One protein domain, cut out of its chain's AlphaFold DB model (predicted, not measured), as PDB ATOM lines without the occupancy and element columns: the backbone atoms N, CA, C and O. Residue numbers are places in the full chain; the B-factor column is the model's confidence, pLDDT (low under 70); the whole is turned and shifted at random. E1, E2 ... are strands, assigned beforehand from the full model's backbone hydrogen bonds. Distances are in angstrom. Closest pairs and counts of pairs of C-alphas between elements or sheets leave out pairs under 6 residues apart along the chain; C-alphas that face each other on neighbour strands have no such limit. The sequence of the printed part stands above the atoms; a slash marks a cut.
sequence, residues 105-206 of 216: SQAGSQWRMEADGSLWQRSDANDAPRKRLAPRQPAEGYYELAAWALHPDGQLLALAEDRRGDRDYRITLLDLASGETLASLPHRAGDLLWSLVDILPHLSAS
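This is residues 105 to 206 of the 216 residues of an uncharacterized protein of Aeromonas caviae (UniProt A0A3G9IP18). Two antiparallel sheets, a small one of three strands and a larger, twisted one of four, follow one another along the printed part and sit next to each other rather than stacked, coming closest where the end of E1 nears E4. A last stretch without a named element, residues 189 to 206, folds back on itself through a short pairing. The printed part has 102 residues, with no named helix and seven named strands, E1 to E7, in the sheet orders E1 E2 E3 and E4 E5 E6 E7. The class is all strand, though the named strands hold 42 of the 102 residues. The whole is compact, with a radius of gyration of the C-alphas of 13.7 A, and only just flat, spanning 39 by 38 by 21 A.

E1, residues 109 to 113, begins at C-alpha 109 (-41.129, 1.703, -40.522) and is 13.4 A long. E2 is residues 119 to 122, 10.6 A, and E3 residues 130 to 133, 9.4 A. E4, residues 144 to 150, begins at C-alpha 144 (-52.183, -19.617, -48.141) and measures 17.9 A. E5, residues 156 to 162, measures 19.9 A, and E6, residues 169 to 175, 19.3 A. E7, residues 181 to 188, measures 17.1 A and ends at C-alpha 188 (-40.219, -26.139, -47.537).

Residues 105 to 106 pair antiparallel with residues 109 to 110 of E1. E1, E2 and E3 form a meander, each strand the antiparallel neighbour of the one before. In the hairpin of E1 and E2, N 112 and O 120 are 2.9 A apart, and in that of E2 and E3, N 130 and O 121 are 2.8 A apart, both within hydrogen-bond range. The closest C-alphas of E1 and E4, those of Met 113 and Trp 148, are 7.6 A apart. E3 and E4 are apart. E4 to E7 form the second meander, with E4 and E7 as edge strands. Within hydrogen-bond range are N 146 and O 160 of the hairpin E4 and E5, 2.9 A; N 172 and O 159 of E5 and E6, 2.8 A; and N 171 and O 185 of E6 and E7, 2.9 A. From edge to edge of this sheet the strands' lines turn by 52 degrees. Residues 193 to 194 pair antiparallel with residues 203 to 204.

The C-alphas farthest apart, those of Glu 140 and Asp 198, are 41.2 A apart. The printed part has no cut, and no link between named strands is long. The mean pLDDT of the printed part is 88.4, and residues 196 to 206 are under 70.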
ATOM      1  N   SER A 105     -42.933  -3.386 -36.496       93.50
ATOM      2  CA  SER A 105     -42.025  -2.234 -36.465       93.50
ATOM      3  C   SER A 105     -40.592  -2.696 -36.732       93.50
ATOM      4  O   SER A 105     -39.965  -3.304 -35.870       93.50
ATOM      5  N   GLN A 106     -40.072  -2.425 -37.931       92.62
ATOM      6  CA  GLN A 106     -38.734  -2.837 -38.362       92.62
ATOM      7  C   GLN A 106     -38.195  -1.900 -39.451       92.62
ATOM      8  O   GLN A 106     -38.962  -1.322 -40.224       92.62
ATOM      9  N   ALA A 107     -36.868  -1.743 -39.521       91.62
ATOM     10  CA  ALA A 107     -36.190  -0.887 -40.501       91.62
ATOM     11  C   ALA A 107     -36.710   0.570 -40.506       91.62
ATOM     12  O   ALA A 107     -36.829   1.202 -41.553       91.62
ATOM     13  N   GLY A 108     -37.071   1.095 -39.327       93.12
ATOM     14  CA  GLY A 108     -37.591   2.460 -39.175       93.12
ATOM     15  C   GLY A 108     -38.980   2.684 -39.787       93.12
ATOM     16  O   GLY A 108     -39.331   3.812 -40.115       93.12
ATOM     17  N   SER A 109     -39.761   1.627 -40.005       94.69
ATOM     18  CA  SER A 109     -41.129   1.703 -40.522       94.69
ATOM     19  C   SER A 109     -42.015   0.647 -39.875       94.69
ATOM     20  O   SER A 109     -41.543  -0.278 -39.213       94.69
ATOM     21  N   GLN A 110     -43.312   0.783 -40.100       95.56
ATOM     22  CA  GLN A 110     -44.326  -0.185 -39.724       95.56
ATOM     23  C   GLN A 110     -44.812  -0.931 -40.964       95.56
ATOM     24  O   GLN A 110     -45.109  -0.309 -41.985       95.56
ATOM     25  N   TRP A 111     -44.925  -2.254 -40.861       95.06
ATOM     26  CA  TRP A 111     -45.265  -3.147 -41.966       95.06
ATOM     27  C   TRP A 111     -46.430  -4.063 -41.613       95.06
ATOM     28  O   TRP A 111     -46.499  -4.571 -40.497       95.06
ATOM     29  N   ARG A 112     -47.306  -4.324 -42.582       94.38
ATOM     30  CA  ARG A 112     -48.409  -5.275 -42.426       94.38
ATOM     31  C   ARG A 112     -48.554  -6.135 -43.668       94.38
ATOM     32  O   ARG A 112     -48.528  -5.619 -44.786       94.38
ATOM     33  N   MET A 113     -48.706  -7.433 -43.455       94.19
ATOM     34  CA  MET A 113     -48.977  -8.410 -44.501       94.19
ATOM     35  C   MET A 113     -50.422  -8.871 -44.393       94.19
ATOM     36  O   MET A 113     -50.858  -9.290 -43.324       94.19
ATOM     37  N   GLU A 114     -51.140  -8.811 -45.503       92.88
ATOM     38  CA  GLU A 114     -52.500  -9.324 -45.600       92.88
ATOM     39  C   GLU A 114     -52.495 -10.801 -46.023       92.88
ATOM     40  O   GLU A 114     -51.545 -11.297 -46.638       92.88
ATOM     41  N   ALA A 115     -53.592 -11.511 -45.749       89.69
ATOM     42  CA  ALA A 115     -53.737 -12.924 -46.114       89.69
ATOM     43  C   ALA A 115     -53.647 -13.179 -47.635       89.69
ATOM     44  O   ALA A 115     -53.283 -14.275 -48.055       89.69
ATOM     45  N   ASP A 116     -53.927 -12.164 -48.460       90.94
ATOM     46  CA  ASP A 116     -53.812 -12.216 -49.924       90.94
ATOM     47  C   ASP A 116     -52.361 -12.062 -50.439       90.94
ATOM     48  O   ASP A 116     -52.107 -12.108 -51.648       90.94
ATOM     49  N   GLY A 117     -51.394 -11.881 -49.530       92.75
ATOM     50  CA  GLY A 117     -49.981 -11.671 -49.837       92.75
ATOM     51  C   GLY A 117     -49.599 -10.228 -50.176       92.75
ATOM     52  O   GLY A 117     -48.472 -10.002 -50.621       92.75
ATOM     53  N   SER A 118     -50.502  -9.256 -50.010       94.50
ATOM     54  CA  SER A 118     -50.168  -7.841 -50.168       94.50
ATOM     55  C   SER A 118     -49.441  -7.287 -48.941       94.50
ATOM     56  O   SER A 118     -49.805  -7.549 -47.795       94.50
ATOM     57  N   LEU A 119     -48.401  -6.488 -49.196       95.50
ATOM     58  CA  LEU A 119     -47.589  -5.849 -48.161       95.50
ATOM     59  C   LEU A 119     -47.882  -4.352 -48.128       95.50
ATOM     60  O   LEU A 119     -47.783  -3.668 -49.152       95.50
ATOM     61  N   TRP A 120     -48.160  -3.839 -46.938       95.56
ATOM     62  CA  TRP A 120     -48.383  -2.429 -46.649       95.56
ATOM     63  C   TRP A 120     -47.292  -1.889 -45.730       95.56
ATOM     64  O   TRP A 120     -46.761  -2.608 -44.886       95.56
ATOM     65  N   GLN A 121     -46.961  -0.611 -45.900       95.75
ATOM     66  CA  GLN A 121     -45.959   0.098 -45.112       95.75
ATOM     67  C   GLN A 121     -46.478   1.479 -44.719       95.75
ATOM     68  O   GLN A 121     -47.078   2.168 -45.543       95.75
ATOM     69  N   ARG A 122     -46.163   1.930 -43.509       95.44
ATOM     70  CA  ARG A 122     -46.283   3.331 -43.080       95.44
ATOM     71  C   ARG A 122     -45.048   3.735 -42.277       95.44
ATOM     72  O   ARG A 122     -44.365   2.861 -41.743       95.44
ATOM     73  N   SER A 123     -44.719   5.024 -42.236       93.62
ATOM     74  CA  SER A 123     -43.532   5.490 -41.499       93.62
ATOM     75  C   SER A 123     -43.787   5.459 -39.992       93.62
ATOM     76  O   SER A 123     -42.940   4.993 -39.236       93.62
ATOM     77  N   ASP A 124     -44.983   5.870 -39.573       91.81
ATOM     78  CA  ASP A 124     -45.460   5.803 -38.192       91.81
ATOM     79  C   ASP A 124     -46.961   5.463 -38.123       91.81
ATOM     80  O   ASP A 124     -47.606   5.223 -39.143       91.81
ATOM     81  N   ALA A 125     -47.520   5.418 -36.911       88.62
ATOM     82  CA  ALA A 125     -48.911   5.033 -36.685       88.62
ATOM     83  C   ALA A 125     -49.956   6.032 -37.227       88.62
ATOM     84  O   ALA A 125     -51.100   5.633 -37.450       88.62
ATOM     85  N   ASN A 126     -49.576   7.298 -37.425       90.38
ATOM     86  CA  ASN A 126     -50.451   8.374 -37.898       90.38
ATOM     87  C   ASN A 126     -50.394   8.547 -39.422       90.38
ATOM     88  O   ASN A 126     -51.312   9.118 -40.012       90.38
ATOM     89  N   ASP A 127     -49.336   8.050 -40.057       92.56
ATOM     90  CA  ASP A 127     -49.174   8.084 -41.502       92.56
ATOM     91  C   ASP A 127     -50.150   7.155 -42.235       92.56
ATOM     92  O   ASP A 127     -50.429   6.022 -41.828       92.56
ATOM     93  N   ALA A 128     -50.611   7.617 -43.402       93.25
ATOM     94  CA  ALA A 128     -51.405   6.803 -44.310       93.25
ATOM     95  C   ALA A 128     -50.568   5.620 -44.849       93.25
ATOM     96  O   ALA A 128     -49.501   5.841 -45.436       93.25
ATOM     97  N   PRO A 129     -51.047   4.367 -44.720       95.06
ATOM     98  CA  PRO A 129     -50.380   3.218 -45.310       95.06
ATOM     99  C   PRO A 129     -50.250   3.315 -46.827       95.06
ATOM    100  O   PRO A 129     -51.220   3.564 -47.542       95.06
ATOM    101  N   ARG A 130     -49.056   3.015 -47.334       95.06
ATOM    102  CA  ARG A 130     -48.792   2.800 -48.758       95.06
ATOM    103  C   ARG A 130     -48.605   1.317 -49.047       95.06
ATOM    104  O   ARG A 130     -47.949   0.597 -48.294       95.06
ATOM    105  N   LYS A 131     -49.138   0.860 -50.176       95.38
ATOM    106  CA  LYS A 131     -48.930  -0.509 -50.650       95.38
ATOM    107  C   LYS A 131     -47.517  -0.649 -51.221       95.38
ATOM    108  O   LYS A 131     -47.107   0.152 -52.056       95.38
ATOM    109  N   ARG A 132     -46.781  -1.660 -50.761       95.19
ATOM    110  CA  ARG A 132     -45.422  -2.008 -51.210       95.19
ATOM    111  C   ARG A 132     -45.390  -3.243 -52.098       95.19
ATOM    112  O   ARG A 132     -44.532  -3.323 -52.965       95.19
ATOM    113  N   LEU A 133     -46.332  -4.165 -51.912       94.75
ATOM    114  CA  LEU A 133     -46.483  -5.351 -52.750       94.75
ATOM    115  C   LEU A 133     -47.960  -5.557 -53.090       94.75
ATOM    116  O   LEU A 133     -48.825  -5.447 -52.221       94.75
ATOM    117  N   ALA A 134     -48.245  -5.829 -54.363       94.06
ATOM    118  CA  ALA A 134     -49.586  -6.191 -54.813       94.06
ATOM    119  C   ALA A 134     -50.003  -7.577 -54.273       94.06
ATOM    120  O   ALA A 134     -49.126  -8.381 -53.954       94.06
ATOM    121  N   PRO A 135     -51.314  -7.876 -54.196       94.06
ATOM    122  CA  PRO A 135     -51.794  -9.209 -53.837       94.06
ATOM    123  C   PRO A 135     -51.168 -10.298 -54.715       94.06
ATOM    124  O   PRO A 135     -51.014 -10.122 -55.926       94.06
ATOM    125  N   ARG A 136     -50.810 -11.425 -54.099       92.19
ATOM    126  CA  ARG A 136     -50.198 -12.588 -54.771       92.19
ATOM    127  C   ARG A 136     -51.148 -13.774 -54.887       92.19
ATOM    128  O   ARG A 136     -50.878 -14.704 -55.663       92.19
ATOM    129  N   GLN A 137     -52.239 -13.742 -54.128       92.94
ATOM    130  CA  GLN A 137     -53.343 -14.676 -54.243       92.94
ATOM    131  C   GLN A 137     -53.934 -14.628 -55.668       92.94
ATOM    132  O   GLN A 137     -54.248 -13.543 -56.163       92.94
ATOM    133  N   PRO A 138     -54.067 -15.775 -56.361       90.25
ATOM    134  CA  PRO A 138     -54.770 -15.841 -57.639       90.25
ATOM    135  C   PRO A 138     -56.267 -15.542 -57.461       90.25
ATOM    136  O   PRO A 138     -56.819 -15.724 -56.380       90.25
ATOM    137  N   ALA A 139     -56.936 -15.126 -58.541       90.31
ATOM    138  CA  ALA A 139     -58.373 -14.830 -58.521       90.31
ATOM    139  C   ALA A 139     -59.239 -16.048 -58.151       90.31
ATOM    140  O   ALA A 139     -60.312 -15.896 -57.574       90.31
ATOM    141  N   GLU A 140     -58.761 -17.251 -58.475       87.75
ATOM    142  CA  GLU A 140     -59.428 -18.517 -58.193       87.75
ATOM    143  C   GLU A 140     -58.424 -19.535 -57.644       87.75
ATOM    144  O   GLU A 140     -57.233 -19.503 -57.971       87.75
ATOM    145  N   GLY A 141     -58.926 -20.476 -56.844       89.00
ATOM    146  CA  GLY A 141     -58.143 -21.568 -56.271       89.00
ATOM    147  C   GLY A 141     -57.689 -21.323 -54.832       89.00
ATOM    148  O   GLY A 141     -58.027 -20.324 -54.198       89.00
ATOM    149  N   TYR A 142     -56.945 -22.293 -54.301       91.81
ATOM    150  CA  TYR A 142     -56.389 -22.225 -52.953       91.81
ATOM    151  C   TYR A 142     -55.166 -21.308 -52.920       91.81
ATOM    152  O   TYR A 142     -54.303 -21.370 -53.797       91.81
ATOM    153  N   TYR A 143     -55.060 -20.503 -51.870       94.88
ATOM    154  CA  TYR A 143     -53.848 -19.773 -51.541       94.88
ATOM    155  C   TYR A 143     -53.739 -19.615 -50.035       94.88
ATOM    156  O   TYR A 143     -54.708 -19.260 -49.367       94.88
ATOM    157  N   GLU A 144     -52.542 -19.845 -49.525       94.69
ATOM    158  CA  GLU A 144     -52.183 -19.617 -48.141       94.69
ATOM    159  C   GLU A 144     -50.798 -18.982 -48.099       94.69
ATOM    160  O   GLU A 144     -49.839 -19.494 -48.684       94.69
ATOM    161  N   LEU A 145     -50.689 -17.873 -47.375       94.56
ATOM    162  CA  LEU A 145     -49.414 -17.339 -46.935       94.56
ATOM    163  C   LEU A 145     -49.176 -17.807 -45.497       94.56
ATOM    164  O   LEU A 145     -49.790 -17.276 -44.575       94.56
ATOM    165  N   ALA A 146     -48.300 -18.792 -45.303       93.81
ATOM    166  CA  ALA A 146     -48.020 -19.313 -43.963       93.81
ATOM    167  C   ALA A 146     -47.180 -18.355 -43.123       93.81
ATOM    168  O   ALA A 146     -47.418 -18.206 -41.927       93.81
ATOM    169  N   ALA A 147     -46.193 -17.710 -43.742       93.62
ATOM    170  CA  ALA A 147     -45.333 -16.756 -43.066       93.62
ATOM    171  C   ALA A 147     -44.746 -15.740 -44.042       93.62
ATOM    172  O   ALA A 147     -44.625 -15.975 -45.249       93.62
ATOM    173  N   TRP A 148     -44.305 -14.625 -43.478       95.00
ATOM    174  CA  TRP A 148     -43.476 -13.642 -44.147       95.00
ATOM    175  C   TRP A 148     -42.395 -13.161 -43.182       95.00
ATOM    176  O   TRP A 148     -42.595 -13.146 -41.969       95.00
ATOM    177  N   ALA A 149     -41.245 -12.771 -43.720       94.44
ATOM    178  CA  ALA A 149     -40.157 -12.222 -42.928       94.44
ATOM    179  C   ALA A 149     -39.475 -11.090 -43.694       94.44
ATOM    180  O   ALA A 149     -38.915 -11.297 -44.777       94.44
ATOM    181  N   LEU A 150     -39.494  -9.893 -43.116       94.19
ATOM    182  CA  LEU A 150     -38.743  -8.753 -43.624       94.19
ATOM    183  C   LEU A 150     -37.283  -8.868 -43.181       94.19
ATOM    184  O   LEU A 150     -37.007  -9.185 -42.022       94.19
ATOM    185  N   HIS A 151     -36.346  -8.600 -44.083       93.81
ATOM    186  CA  HIS A 151     -34.935  -8.510 -43.727       93.81
ATOM    187  C   HIS A 151     -34.677  -7.258 -42.856       93.81
ATOM    188  O   HIS A 151     -35.395  -6.262 -42.996       93.81
ATOM    189  N   PRO A 152     -33.693  -7.266 -41.934       91.06
ATOM    190  CA  PRO A 152     -33.453  -6.147 -41.015       91.06
ATOM    191  C   PRO A 152     -33.233  -4.773 -41.668       91.06
ATOM    192  O   PRO A 152     -33.553  -3.759 -41.054       91.06
ATOM    193  N   ASP A 153     -32.732  -4.728 -42.905       90.06
ATOM    194  CA  ASP A 153     -32.540  -3.487 -43.678       90.06
ATOM    195  C   ASP A 153     -33.814  -2.965 -44.375       90.06
ATOM    196  O   ASP A 153     -33.803  -1.882 -44.965       90.06
ATOM    197  N   GLY A 154     -34.911  -3.727 -44.331       91.38
ATOM    198  CA  GLY A 154     -36.180  -3.387 -44.969       91.38
ATOM    199  C   GLY A 154     -36.184  -3.453 -46.499       91.38
ATOM    200  O   GLY A 154     -37.143  -2.975 -47.103       91.38
ATOM    201  N   GLN A 155     -35.150  -4.018 -47.130       92.75
ATOM    202  CA  GLN A 155     -35.043  -4.122 -48.592       92.75
ATOM    203  C   GLN A 155     -35.513  -5.476 -49.117       92.75
ATOM    204  O   GLN A 155     -36.088  -5.548 -50.200       92.75
ATOM    205  N   LEU A 156     -35.300  -6.552 -48.358       95.19
ATOM    206  CA  LEU A 156     -35.658  -7.900 -48.789       95.19
ATOM    207  C   LEU A 156     -36.878  -8.438 -48.042       95.19
ATOM    208  O   LEU A 156     -37.021  -8.251 -46.833       95.19
ATOM    209  N   LEU A 157     -37.731  -9.165 -48.762       96.06
ATOM    210  CA  LEU A 157     -38.899  -9.848 -48.210       96.06
ATOM    211  C   LEU A 157     -38.869 -11.332 -48.567       96.06
ATOM    212  O   LEU A 157     -38.813 -11.692 -49.741       96.06
ATOM    213  N   ALA A 158     -38.969 -12.190 -47.559       96.38
ATOM    214  CA  ALA A 158     -39.207 -13.614 -47.736       96.38
ATOM    215  C   ALA A 158     -40.685 -13.944 -47.496       96.38
ATOM    216  O   ALA A 158     -41.263 -13.480 -46.515       96.38
ATOM    217  N   LEU A 159     -41.278 -14.764 -48.363       96.25
ATOM    218  CA  LEU A 159     -42.665 -15.233 -48.276       96.25
ATOM    219  C   LEU A 159     -42.719 -16.757 -48.331       96.25
ATOM    220  O   LEU A 159     -42.034 -17.334 -49.169       96.25
ATOM    221  N   ALA A 160     -43.553 -17.392 -47.509       96.81
ATOM    222  CA  ALA A 160     -43.852 -18.822 -47.566       96.81
ATOM    223  C   ALA A 160     -45.272 -19.045 -48.106       96.81
ATOM    224  O   ALA A 160     -46.251 -18.837 -47.393       96.81
ATOM    225  N   GLU A 161     -45.383 -19.454 -49.371       95.75
ATOM    226  CA  GLU A 161     -46.660 -19.540 -50.091       95.75
ATOM    227  C   GLU A 161     -47.040 -21.000 -50.397       95.75
ATOM    228  O   GLU A 161     -46.220 -21.756 -50.924       95.75
ATOM    229  N   ASP A 162     -48.296 -21.377 -50.149       95.75
ATOM    230  CA  ASP A 162     -48.928 -22.606 -50.642       95.75
ATOM    231  C   ASP A 162     -50.095 -22.245 -51.579       95.75
ATOM    232  O   ASP A 162     -50.902 -21.361 -51.305       95.75
ATOM    233  N   ARG A 163     -50.165 -22.918 -52.729       92.94
ATOM    234  CA  ARG A 163     -51.185 -22.724 -53.777       92.94
ATOM    235  C   ARG A 163     -52.020 -23.974 -54.056       92.94
ATOM    236  O   ARG A 163     -52.835 -23.986 -54.974       92.94
ATOM    237  N   ARG A 164     -51.765 -25.059 -53.328       90.88
ATOM    238  CA  ARG A 164     -52.361 -26.383 -53.544       90.88
ATOM    239  C   ARG A 164     -53.013 -26.945 -52.284       90.88
ATOM    240  O   ARG A 164     -53.796 -27.882 -52.403       90.88
ATOM    241  N   GLY A 165     -52.698 -26.392 -51.114       92.06
ATOM    242  CA  GLY A 165     -53.201 -26.868 -49.828       92.06
ATOM    243  C   GLY A 165     -52.495 -28.133 -49.351       92.06
ATOM    244  O   GLY A 165     -53.044 -28.871 -48.533       92.06
ATOM    245  N   ASP A 166     -51.304 -28.430 -49.881       91.62
ATOM    246  CA  ASP A 166     -50.494 -29.573 -49.456       91.62
ATOM    247  C   ASP A 166     -49.471 -29.220 -48.370       91.62
ATOM    248  O   ASP A 166     -48.755 -30.113 -47.907       91.62
ATOM    249  N   ARG A 167     -49.446 -27.952 -47.922       92.88
ATOM    250  CA  ARG A 167     -48.507 -27.405 -46.927       92.88
ATOM    251  C   ARG A 167     -47.044 -27.611 -47.316       92.88
ATOM    252  O   ARG A 167     -46.162 -27.673 -46.460       92.88
ATOM    253  N   ASP A 168     -46.800 -27.742 -48.616       92.69
ATOM    254  CA  ASP A 168     -45.477 -27.832 -49.204       92.69
ATOM    255  C   ASP A 168     -45.115 -26.465 -49.784       92.69
ATOM    256  O   ASP A 168     -45.320 -26.173 -50.967       92.69
ATOM    257  N   TYR A 169     -44.638 -25.589 -48.903       95.31
ATOM    258  CA  TYR A 169     -44.513 -24.171 -49.197       95.31
ATOM    259  C   TYR A 169     -43.372 -23.903 -50.174       95.31
ATOM    260  O   TYR A 169     -42.287 -24.501 -50.125       95.31
ATOM    261  N   ARG A 170     -43.609 -22.937 -51.059       96.06
ATOM    262  CA  ARG A 170     -42.572 -22.297 -51.857       96.06
ATOM    263  C   ARG A 170     -42.132 -21.034 -51.142       96.06
ATOM    264  O   ARG A 170     -42.938 -20.128 -50.942       96.06
ATOM    265  N   ILE A 171     -40.847 -20.964 -50.813       96.56
ATOM    266  CA  ILE A 171     -40.265 -19.749 -50.259       96.56
ATOM    267  C   ILE A 171     -39.832 -18.839 -51.400       96.56
ATOM    268  O   ILE A 171     -39.019 -19.242 -52.233       96.56
ATOM    269  N   THR A 172     -40.371 -17.629 -51.449       95.75
ATOM    270  CA  THR A 172     -40.054 -16.615 -52.457       95.75
ATOM    271  C   THR A 172     -39.293 -15.476 -51.786       95.75
ATOM    272  O   THR A 172     -39.802 -14.882 -50.840       95.75
ATOM    273  N   LEU A 173     -38.090 -15.170 -52.275       96.56
ATOM    274  CA  LEU A 173     -37.305 -14.013 -51.853       96.56
ATOM    275  C   LEU A 173     -37.485 -12.881 -52.864       96.56
ATOM    276  O   LEU A 173     -37.269 -13.081 -54.060       96.56
ATOM    277  N   LEU A 174     -37.861 -11.706 -52.375       96.12
ATOM    278  CA  LEU A 174     -38.176 -10.524 -53.165       96.12
ATOM    279  C   LEU A 174     -37.272  -9.354 -52.779       96.12
ATOM    280  O   LEU A 174     -36.975  -9.172 -51.598       96.12
ATOM    281  N   ASP A 175     -36.925  -8.535 -53.765       95.56
ATOM    282  CA  ASP A 175     -36.459  -7.167 -53.543       95.56
ATOM    283  C   ASP A 175     -37.671  -6.223 -53.504       95.56
ATOM    284  O   ASP A 175     -38.471  -6.179 -54.436       95.56
ATOM    285  N   LEU A 176     -37.829  -5.467 -52.419       94.25
ATOM    286  CA  LEU A 176     -38.930  -4.522 -52.226       94.25
ATOM    287  C   LEU A 176     -38.748  -3.202 -52.976       94.25
ATOM    288  O   LEU A 176     -39.712  -2.430 -53.060       94.25
ATOM    289  N   ALA A 177     -37.543  -2.898 -53.463       91.94
ATOM    290  CA  ALA A 177     -37.297  -1.712 -54.271       91.94
ATOM    291  C   ALA A 177     -37.794  -1.920 -55.707       91.94
ATOM    292  O   ALA A 177     -38.551  -1.095 -56.216       91.94
ATOM    293  N   SER A 178     -37.405  -3.034 -56.332       91.12
ATOM    294  CA  SER A 178     -37.814  -3.393 -57.698       91.12
ATOM    295  C   SER A 178     -39.133  -4.173 -57.768       91.12
ATOM    296  O   SER A 178     -39.827  -4.122 -58.783       91.12
ATOM    297  N   GLY A 179     -39.498  -4.894 -56.704       88.25
ATOM    298  CA  GLY A 179     -40.597  -5.862 -56.702       88.25
ATOM    299  C   GLY A 179     -40.237  -7.209 -57.345       88.25
ATOM    300  O   GLY A 179     -41.111  -8.069 -57.490       88.25
ATOM    301  N   GLU A 180     -38.980  -7.412 -57.743       92.75
ATOM    302  CA  GLU A 180     -38.543  -8.616 -58.445       92.75
ATOM    303  C   GLU A 180     -38.344  -9.811 -57.510       92.75
ATOM    304  O   GLU A 180     -37.996  -9.686 -56.335       92.75
ATOM    305  N   THR A 181     -38.546 -11.011 -58.059       95.25
ATOM    306  CA  THR A 181     -38.209 -12.261 -57.373       95.25
ATOM    307  C   THR A 181     -36.740 -12.587 -57.579       95.25
ATOM    308  O   THR A 181     -36.332 -12.945 -58.679       95.25
ATOM    309  N   LEU A 182     -35.965 -12.515 -56.498       95.50
ATOM    310  CA  LEU A 182     -34.532 -12.804 -56.497       95.50
ATOM    311  C   LEU A 182     -34.247 -14.306 -56.442       95.50
ATOM    312  O   LEU A 182     -33.310 -14.792 -57.071       95.50
ATOM    313  N   ALA A 183     -35.041 -15.053 -55.671       94.56
ATOM    314  CA  ALA A 183     -34.881 -16.495 -55.529       94.56
ATOM    315  C   ALA A 183     -36.201 -17.180 -55.176       94.56
ATOM    316  O   ALA A 183     -37.097 -16.590 -54.569       94.56
ATOM    317  N   SER A 184     -36.299 -18.464 -55.522       94.31
ATOM    318  CA  SER A 184     -37.410 -19.311 -55.110       94.31
ATOM    319  C   SER A 184     -36.922 -20.688 -54.679       94.31
ATOM    320  O   SER A 184     -36.129 -21.328 -55.369       94.31
ATOM    321  N   LEU A 185     -37.393 -21.142 -53.519       93.94
ATOM    322  CA  LEU A 185     -37.032 -22.415 -52.913       93.94
ATOM    323  C   LEU A 185     -38.305 -23.247 -52.733       93.94
ATOM    324  O   LEU A 185     -39.072 -22.986 -51.804       93.94
ATOM    325  N   PRO A 186     -38.553 -24.251 -53.587       94.69
ATOM    326  CA  PRO A 186     -39.679 -25.149 -53.399       94.69
ATOM    327  C   PRO A 186     -39.406 -26.144 -52.262       94.69
ATOM    328  O   PRO A 186     -38.261 -26.334 -51.824       94.69
ATOM    329  N   HIS A 187     -40.467 -26.828 -51.851       93.25
ATOM    330  CA  HIS A 187     -40.455 -27.958 -50.930       93.25
ATOM    331  C   HIS A 187     -39.979 -27.647 -49.504       93.25
ATOM    332  O   HIS A 187     -39.008 -28.249 -49.016       93.25
ATOM    333  N   ARG A 188     -40.607 -26.657 -48.857       94.12
ATOM    334  CA  ARG A 188     -40.219 -26.139 -47.537       94.12
ATOM    335  C   ARG A 188     -41.362 -26.172 -46.534       94.12
ATOM    336  O   ARG A 188     -42.532 -26.182 -46.899       94.12
ATOM    337  N   ALA A 189     -40.992 -26.168 -45.255       91.44
ATOM    338  CA  ALA A 189     -41.918 -25.802 -44.191       91.44
ATOM    339  C   ALA A 189     -42.300 -24.314 -44.293       91.44
ATOM    340  O   ALA A 189     -41.612 -23.537 -44.958       91.44
ATOM    341  N   GLY A 190     -43.392 -23.937 -43.626       87.50
ATOM    342  CA  GLY A 190     -43.921 -22.572 -43.650       87.50
ATOM    343  C   GLY A 190     -43.120 -21.567 -42.818       87.50
ATOM    344  O   GLY A 190     -43.243 -20.372 -43.050       87.50
ATOM    345  N   ASP A 191     -42.286 -22.027 -41.882       89.44
ATOM    346  CA  ASP A 191     -41.567 -21.148 -40.956       89.44
ATOM    347  C   ASP A 191     -40.379 -20.441 -41.623       89.44
ATOM    348  O   ASP A 191     -39.599 -21.051 -42.364       89.44
ATOM    349  N   LEU A 192     -40.204 -19.157 -41.297       89.25
ATOM    350  CA  LEU A 192     -39.156 -18.300 -41.849       89.25
ATOM    351  C   LEU A 192     -38.411 -17.543 -40.753       89.25
ATOM    352  O   LEU A 192     -39.024 -16.915 -39.894       89.25
ATOM    353  N   LEU A 193     -37.078 -17.555 -40.831       86.38
ATOM    354  CA  LEU A 193     -36.195 -16.774 -39.968       86.38
ATOM    355  C   LEU A 193     -35.001 -16.251 -40.774       86.38
ATOM    356  O   LEU A 193     -34.373 -16.990 -41.539       86.38
ATOM    357  N   TRP A 194     -34.674 -14.977 -40.566       85.69
ATOM    358  CA  TRP A 194     -33.442 -14.372 -41.060       85.69
ATOM    359  C   TRP A 194     -32.298 -14.626 -40.082       85.69
ATOM    360  O   TRP A 194     -32.466 -14.491 -38.870       85.69
ATOM    361  N   SER A 195     -31.123 -14.965 -40.606       80.88
ATOM    362  CA  SER A 195     -29.897 -15.008 -39.812       80.88
ATOM    363  C   SER A 195     -29.203 -13.648 -39.812       80.88
ATOM    364  O   SER A 195     -29.144 -12.989 -40.847       80.88
ATOM    365  N   LEU A 196     -28.667 -13.243 -38.659       64.81
ATOM    366  CA  LEU A 196     -28.046 -11.930 -38.433       64.81
ATOM    367  C   LEU A 196     -26.513 -11.936 -38.581       64.81
ATOM    368  O   LEU A 196     -25.852 -11.017 -38.111       64.81
ATOM    369  N   VAL A 197     -25.918 -12.979 -39.168       49.22
ATOM    370  CA  VAL A 197     -24.452 -13.087 -39.271       49.22
ATOM    371  C   VAL A 197     -23.965 -12.487 -40.597       49.22
ATOM    372  O   VAL A 197     -24.348 -12.975 -41.658       49.22
ATOM    373  N   ASP A 198     -23.087 -11.475 -40.522       43.44
ATOM    374  CA  ASP A 198     -22.518 -10.633 -41.605       43.44
ATOM    375  C   ASP A 198     -21.675 -11.357 -42.684       43.44
ATOM    376  O   ASP A 198     -20.840 -10.760 -43.364       43.44
ATOM    377  N   ILE A 199     -21.884 -12.654 -42.899       39.97
ATOM    378  CA  ILE A 199     -21.282 -13.401 -44.007       39.97
ATOM    379  C   ILE A 199     -22.432 -13.972 -44.838       39.97
ATOM    380  O   ILE A 199     -22.745 -15.155 -44.769       39.97
ATOM    381  N   LEU A 200     -23.064 -13.080 -45.608       42.25
ATOM    382  CA  LEU A 200     -24.244 -13.293 -46.461       42.25
ATOM    383  C   LEU A 200     -25.557 -13.579 -45.691       42.25
ATOM    384  O   LEU A 200     -25.633 -14.535 -44.911       42.25
ATOM    385  N   PRO A 201     -26.640 -12.816 -45.955       42.81
ATOM    386  CA  PRO A 201     -27.946 -13.105 -45.379       42.81
ATOM    387  C   PRO A 201     -28.456 -14.438 -45.938       42.81
ATOM    388  O   PRO A 201     -28.824 -14.552 -47.108       42.81
ATOM    389  N   HIS A 202     -28.449 -15.478 -45.106       54.09
ATOM    390  CA  HIS A 202     -29.003 -16.782 -45.448       54.09
ATOM    391  C   HIS A 202     -30.406 -16.909 -44.858       54.09
ATOM    392  O   HIS A 202     -30.608 -16.805 -43.647       54.09
ATOM    393  N   LEU A 203     -31.383 -17.155 -45.730       54.91
ATOM    394  CA  LEU A 203     -32.736 -17.521 -45.339       54.91
ATOM    395  C   LEU A 203     -32.779 -19.034 -45.111       54.91
ATOM    396  O   LEU A 203     -32.606 -19.815 -46.051       54.91
ATOM    397  N   SER A 204     -32.994 -19.456 -43.865       52.41
ATOM    398  CA  SER A 204     -33.167 -20.874 -43.541       52.41
ATOM    399  C   SER A 204     -34.649 -21.209 -43.454       52.41
ATOM    400  O   SER A 204     -35.365 -20.655 -42.629       52.41
ATOM    401  N   ALA A 205     -35.089 -22.154 -44.282       58.12
ATOM    402  CA  ALA A 205     -36.392 -22.797 -44.159       58.12
ATOM    403  C   ALA A 205     -36.167 -24.283 -43.867       58.12
ATOM    404  O   ALA A 205     -35.431 -24.969 -44.596       58.12
ATOM    405  N   SER A 206     -36.766 -24.775 -42.781       46.50
ATOM    406  CA  SER A 206     -36.595 -26.164 -42.370       46.50
ATOM    407  C   SER A 206     -37.160 -27.096 -43.448       46.50
ATOM    408  O   SER A 206     -38.167 -26.822 -44.107       46.50
TER     409      SER A 206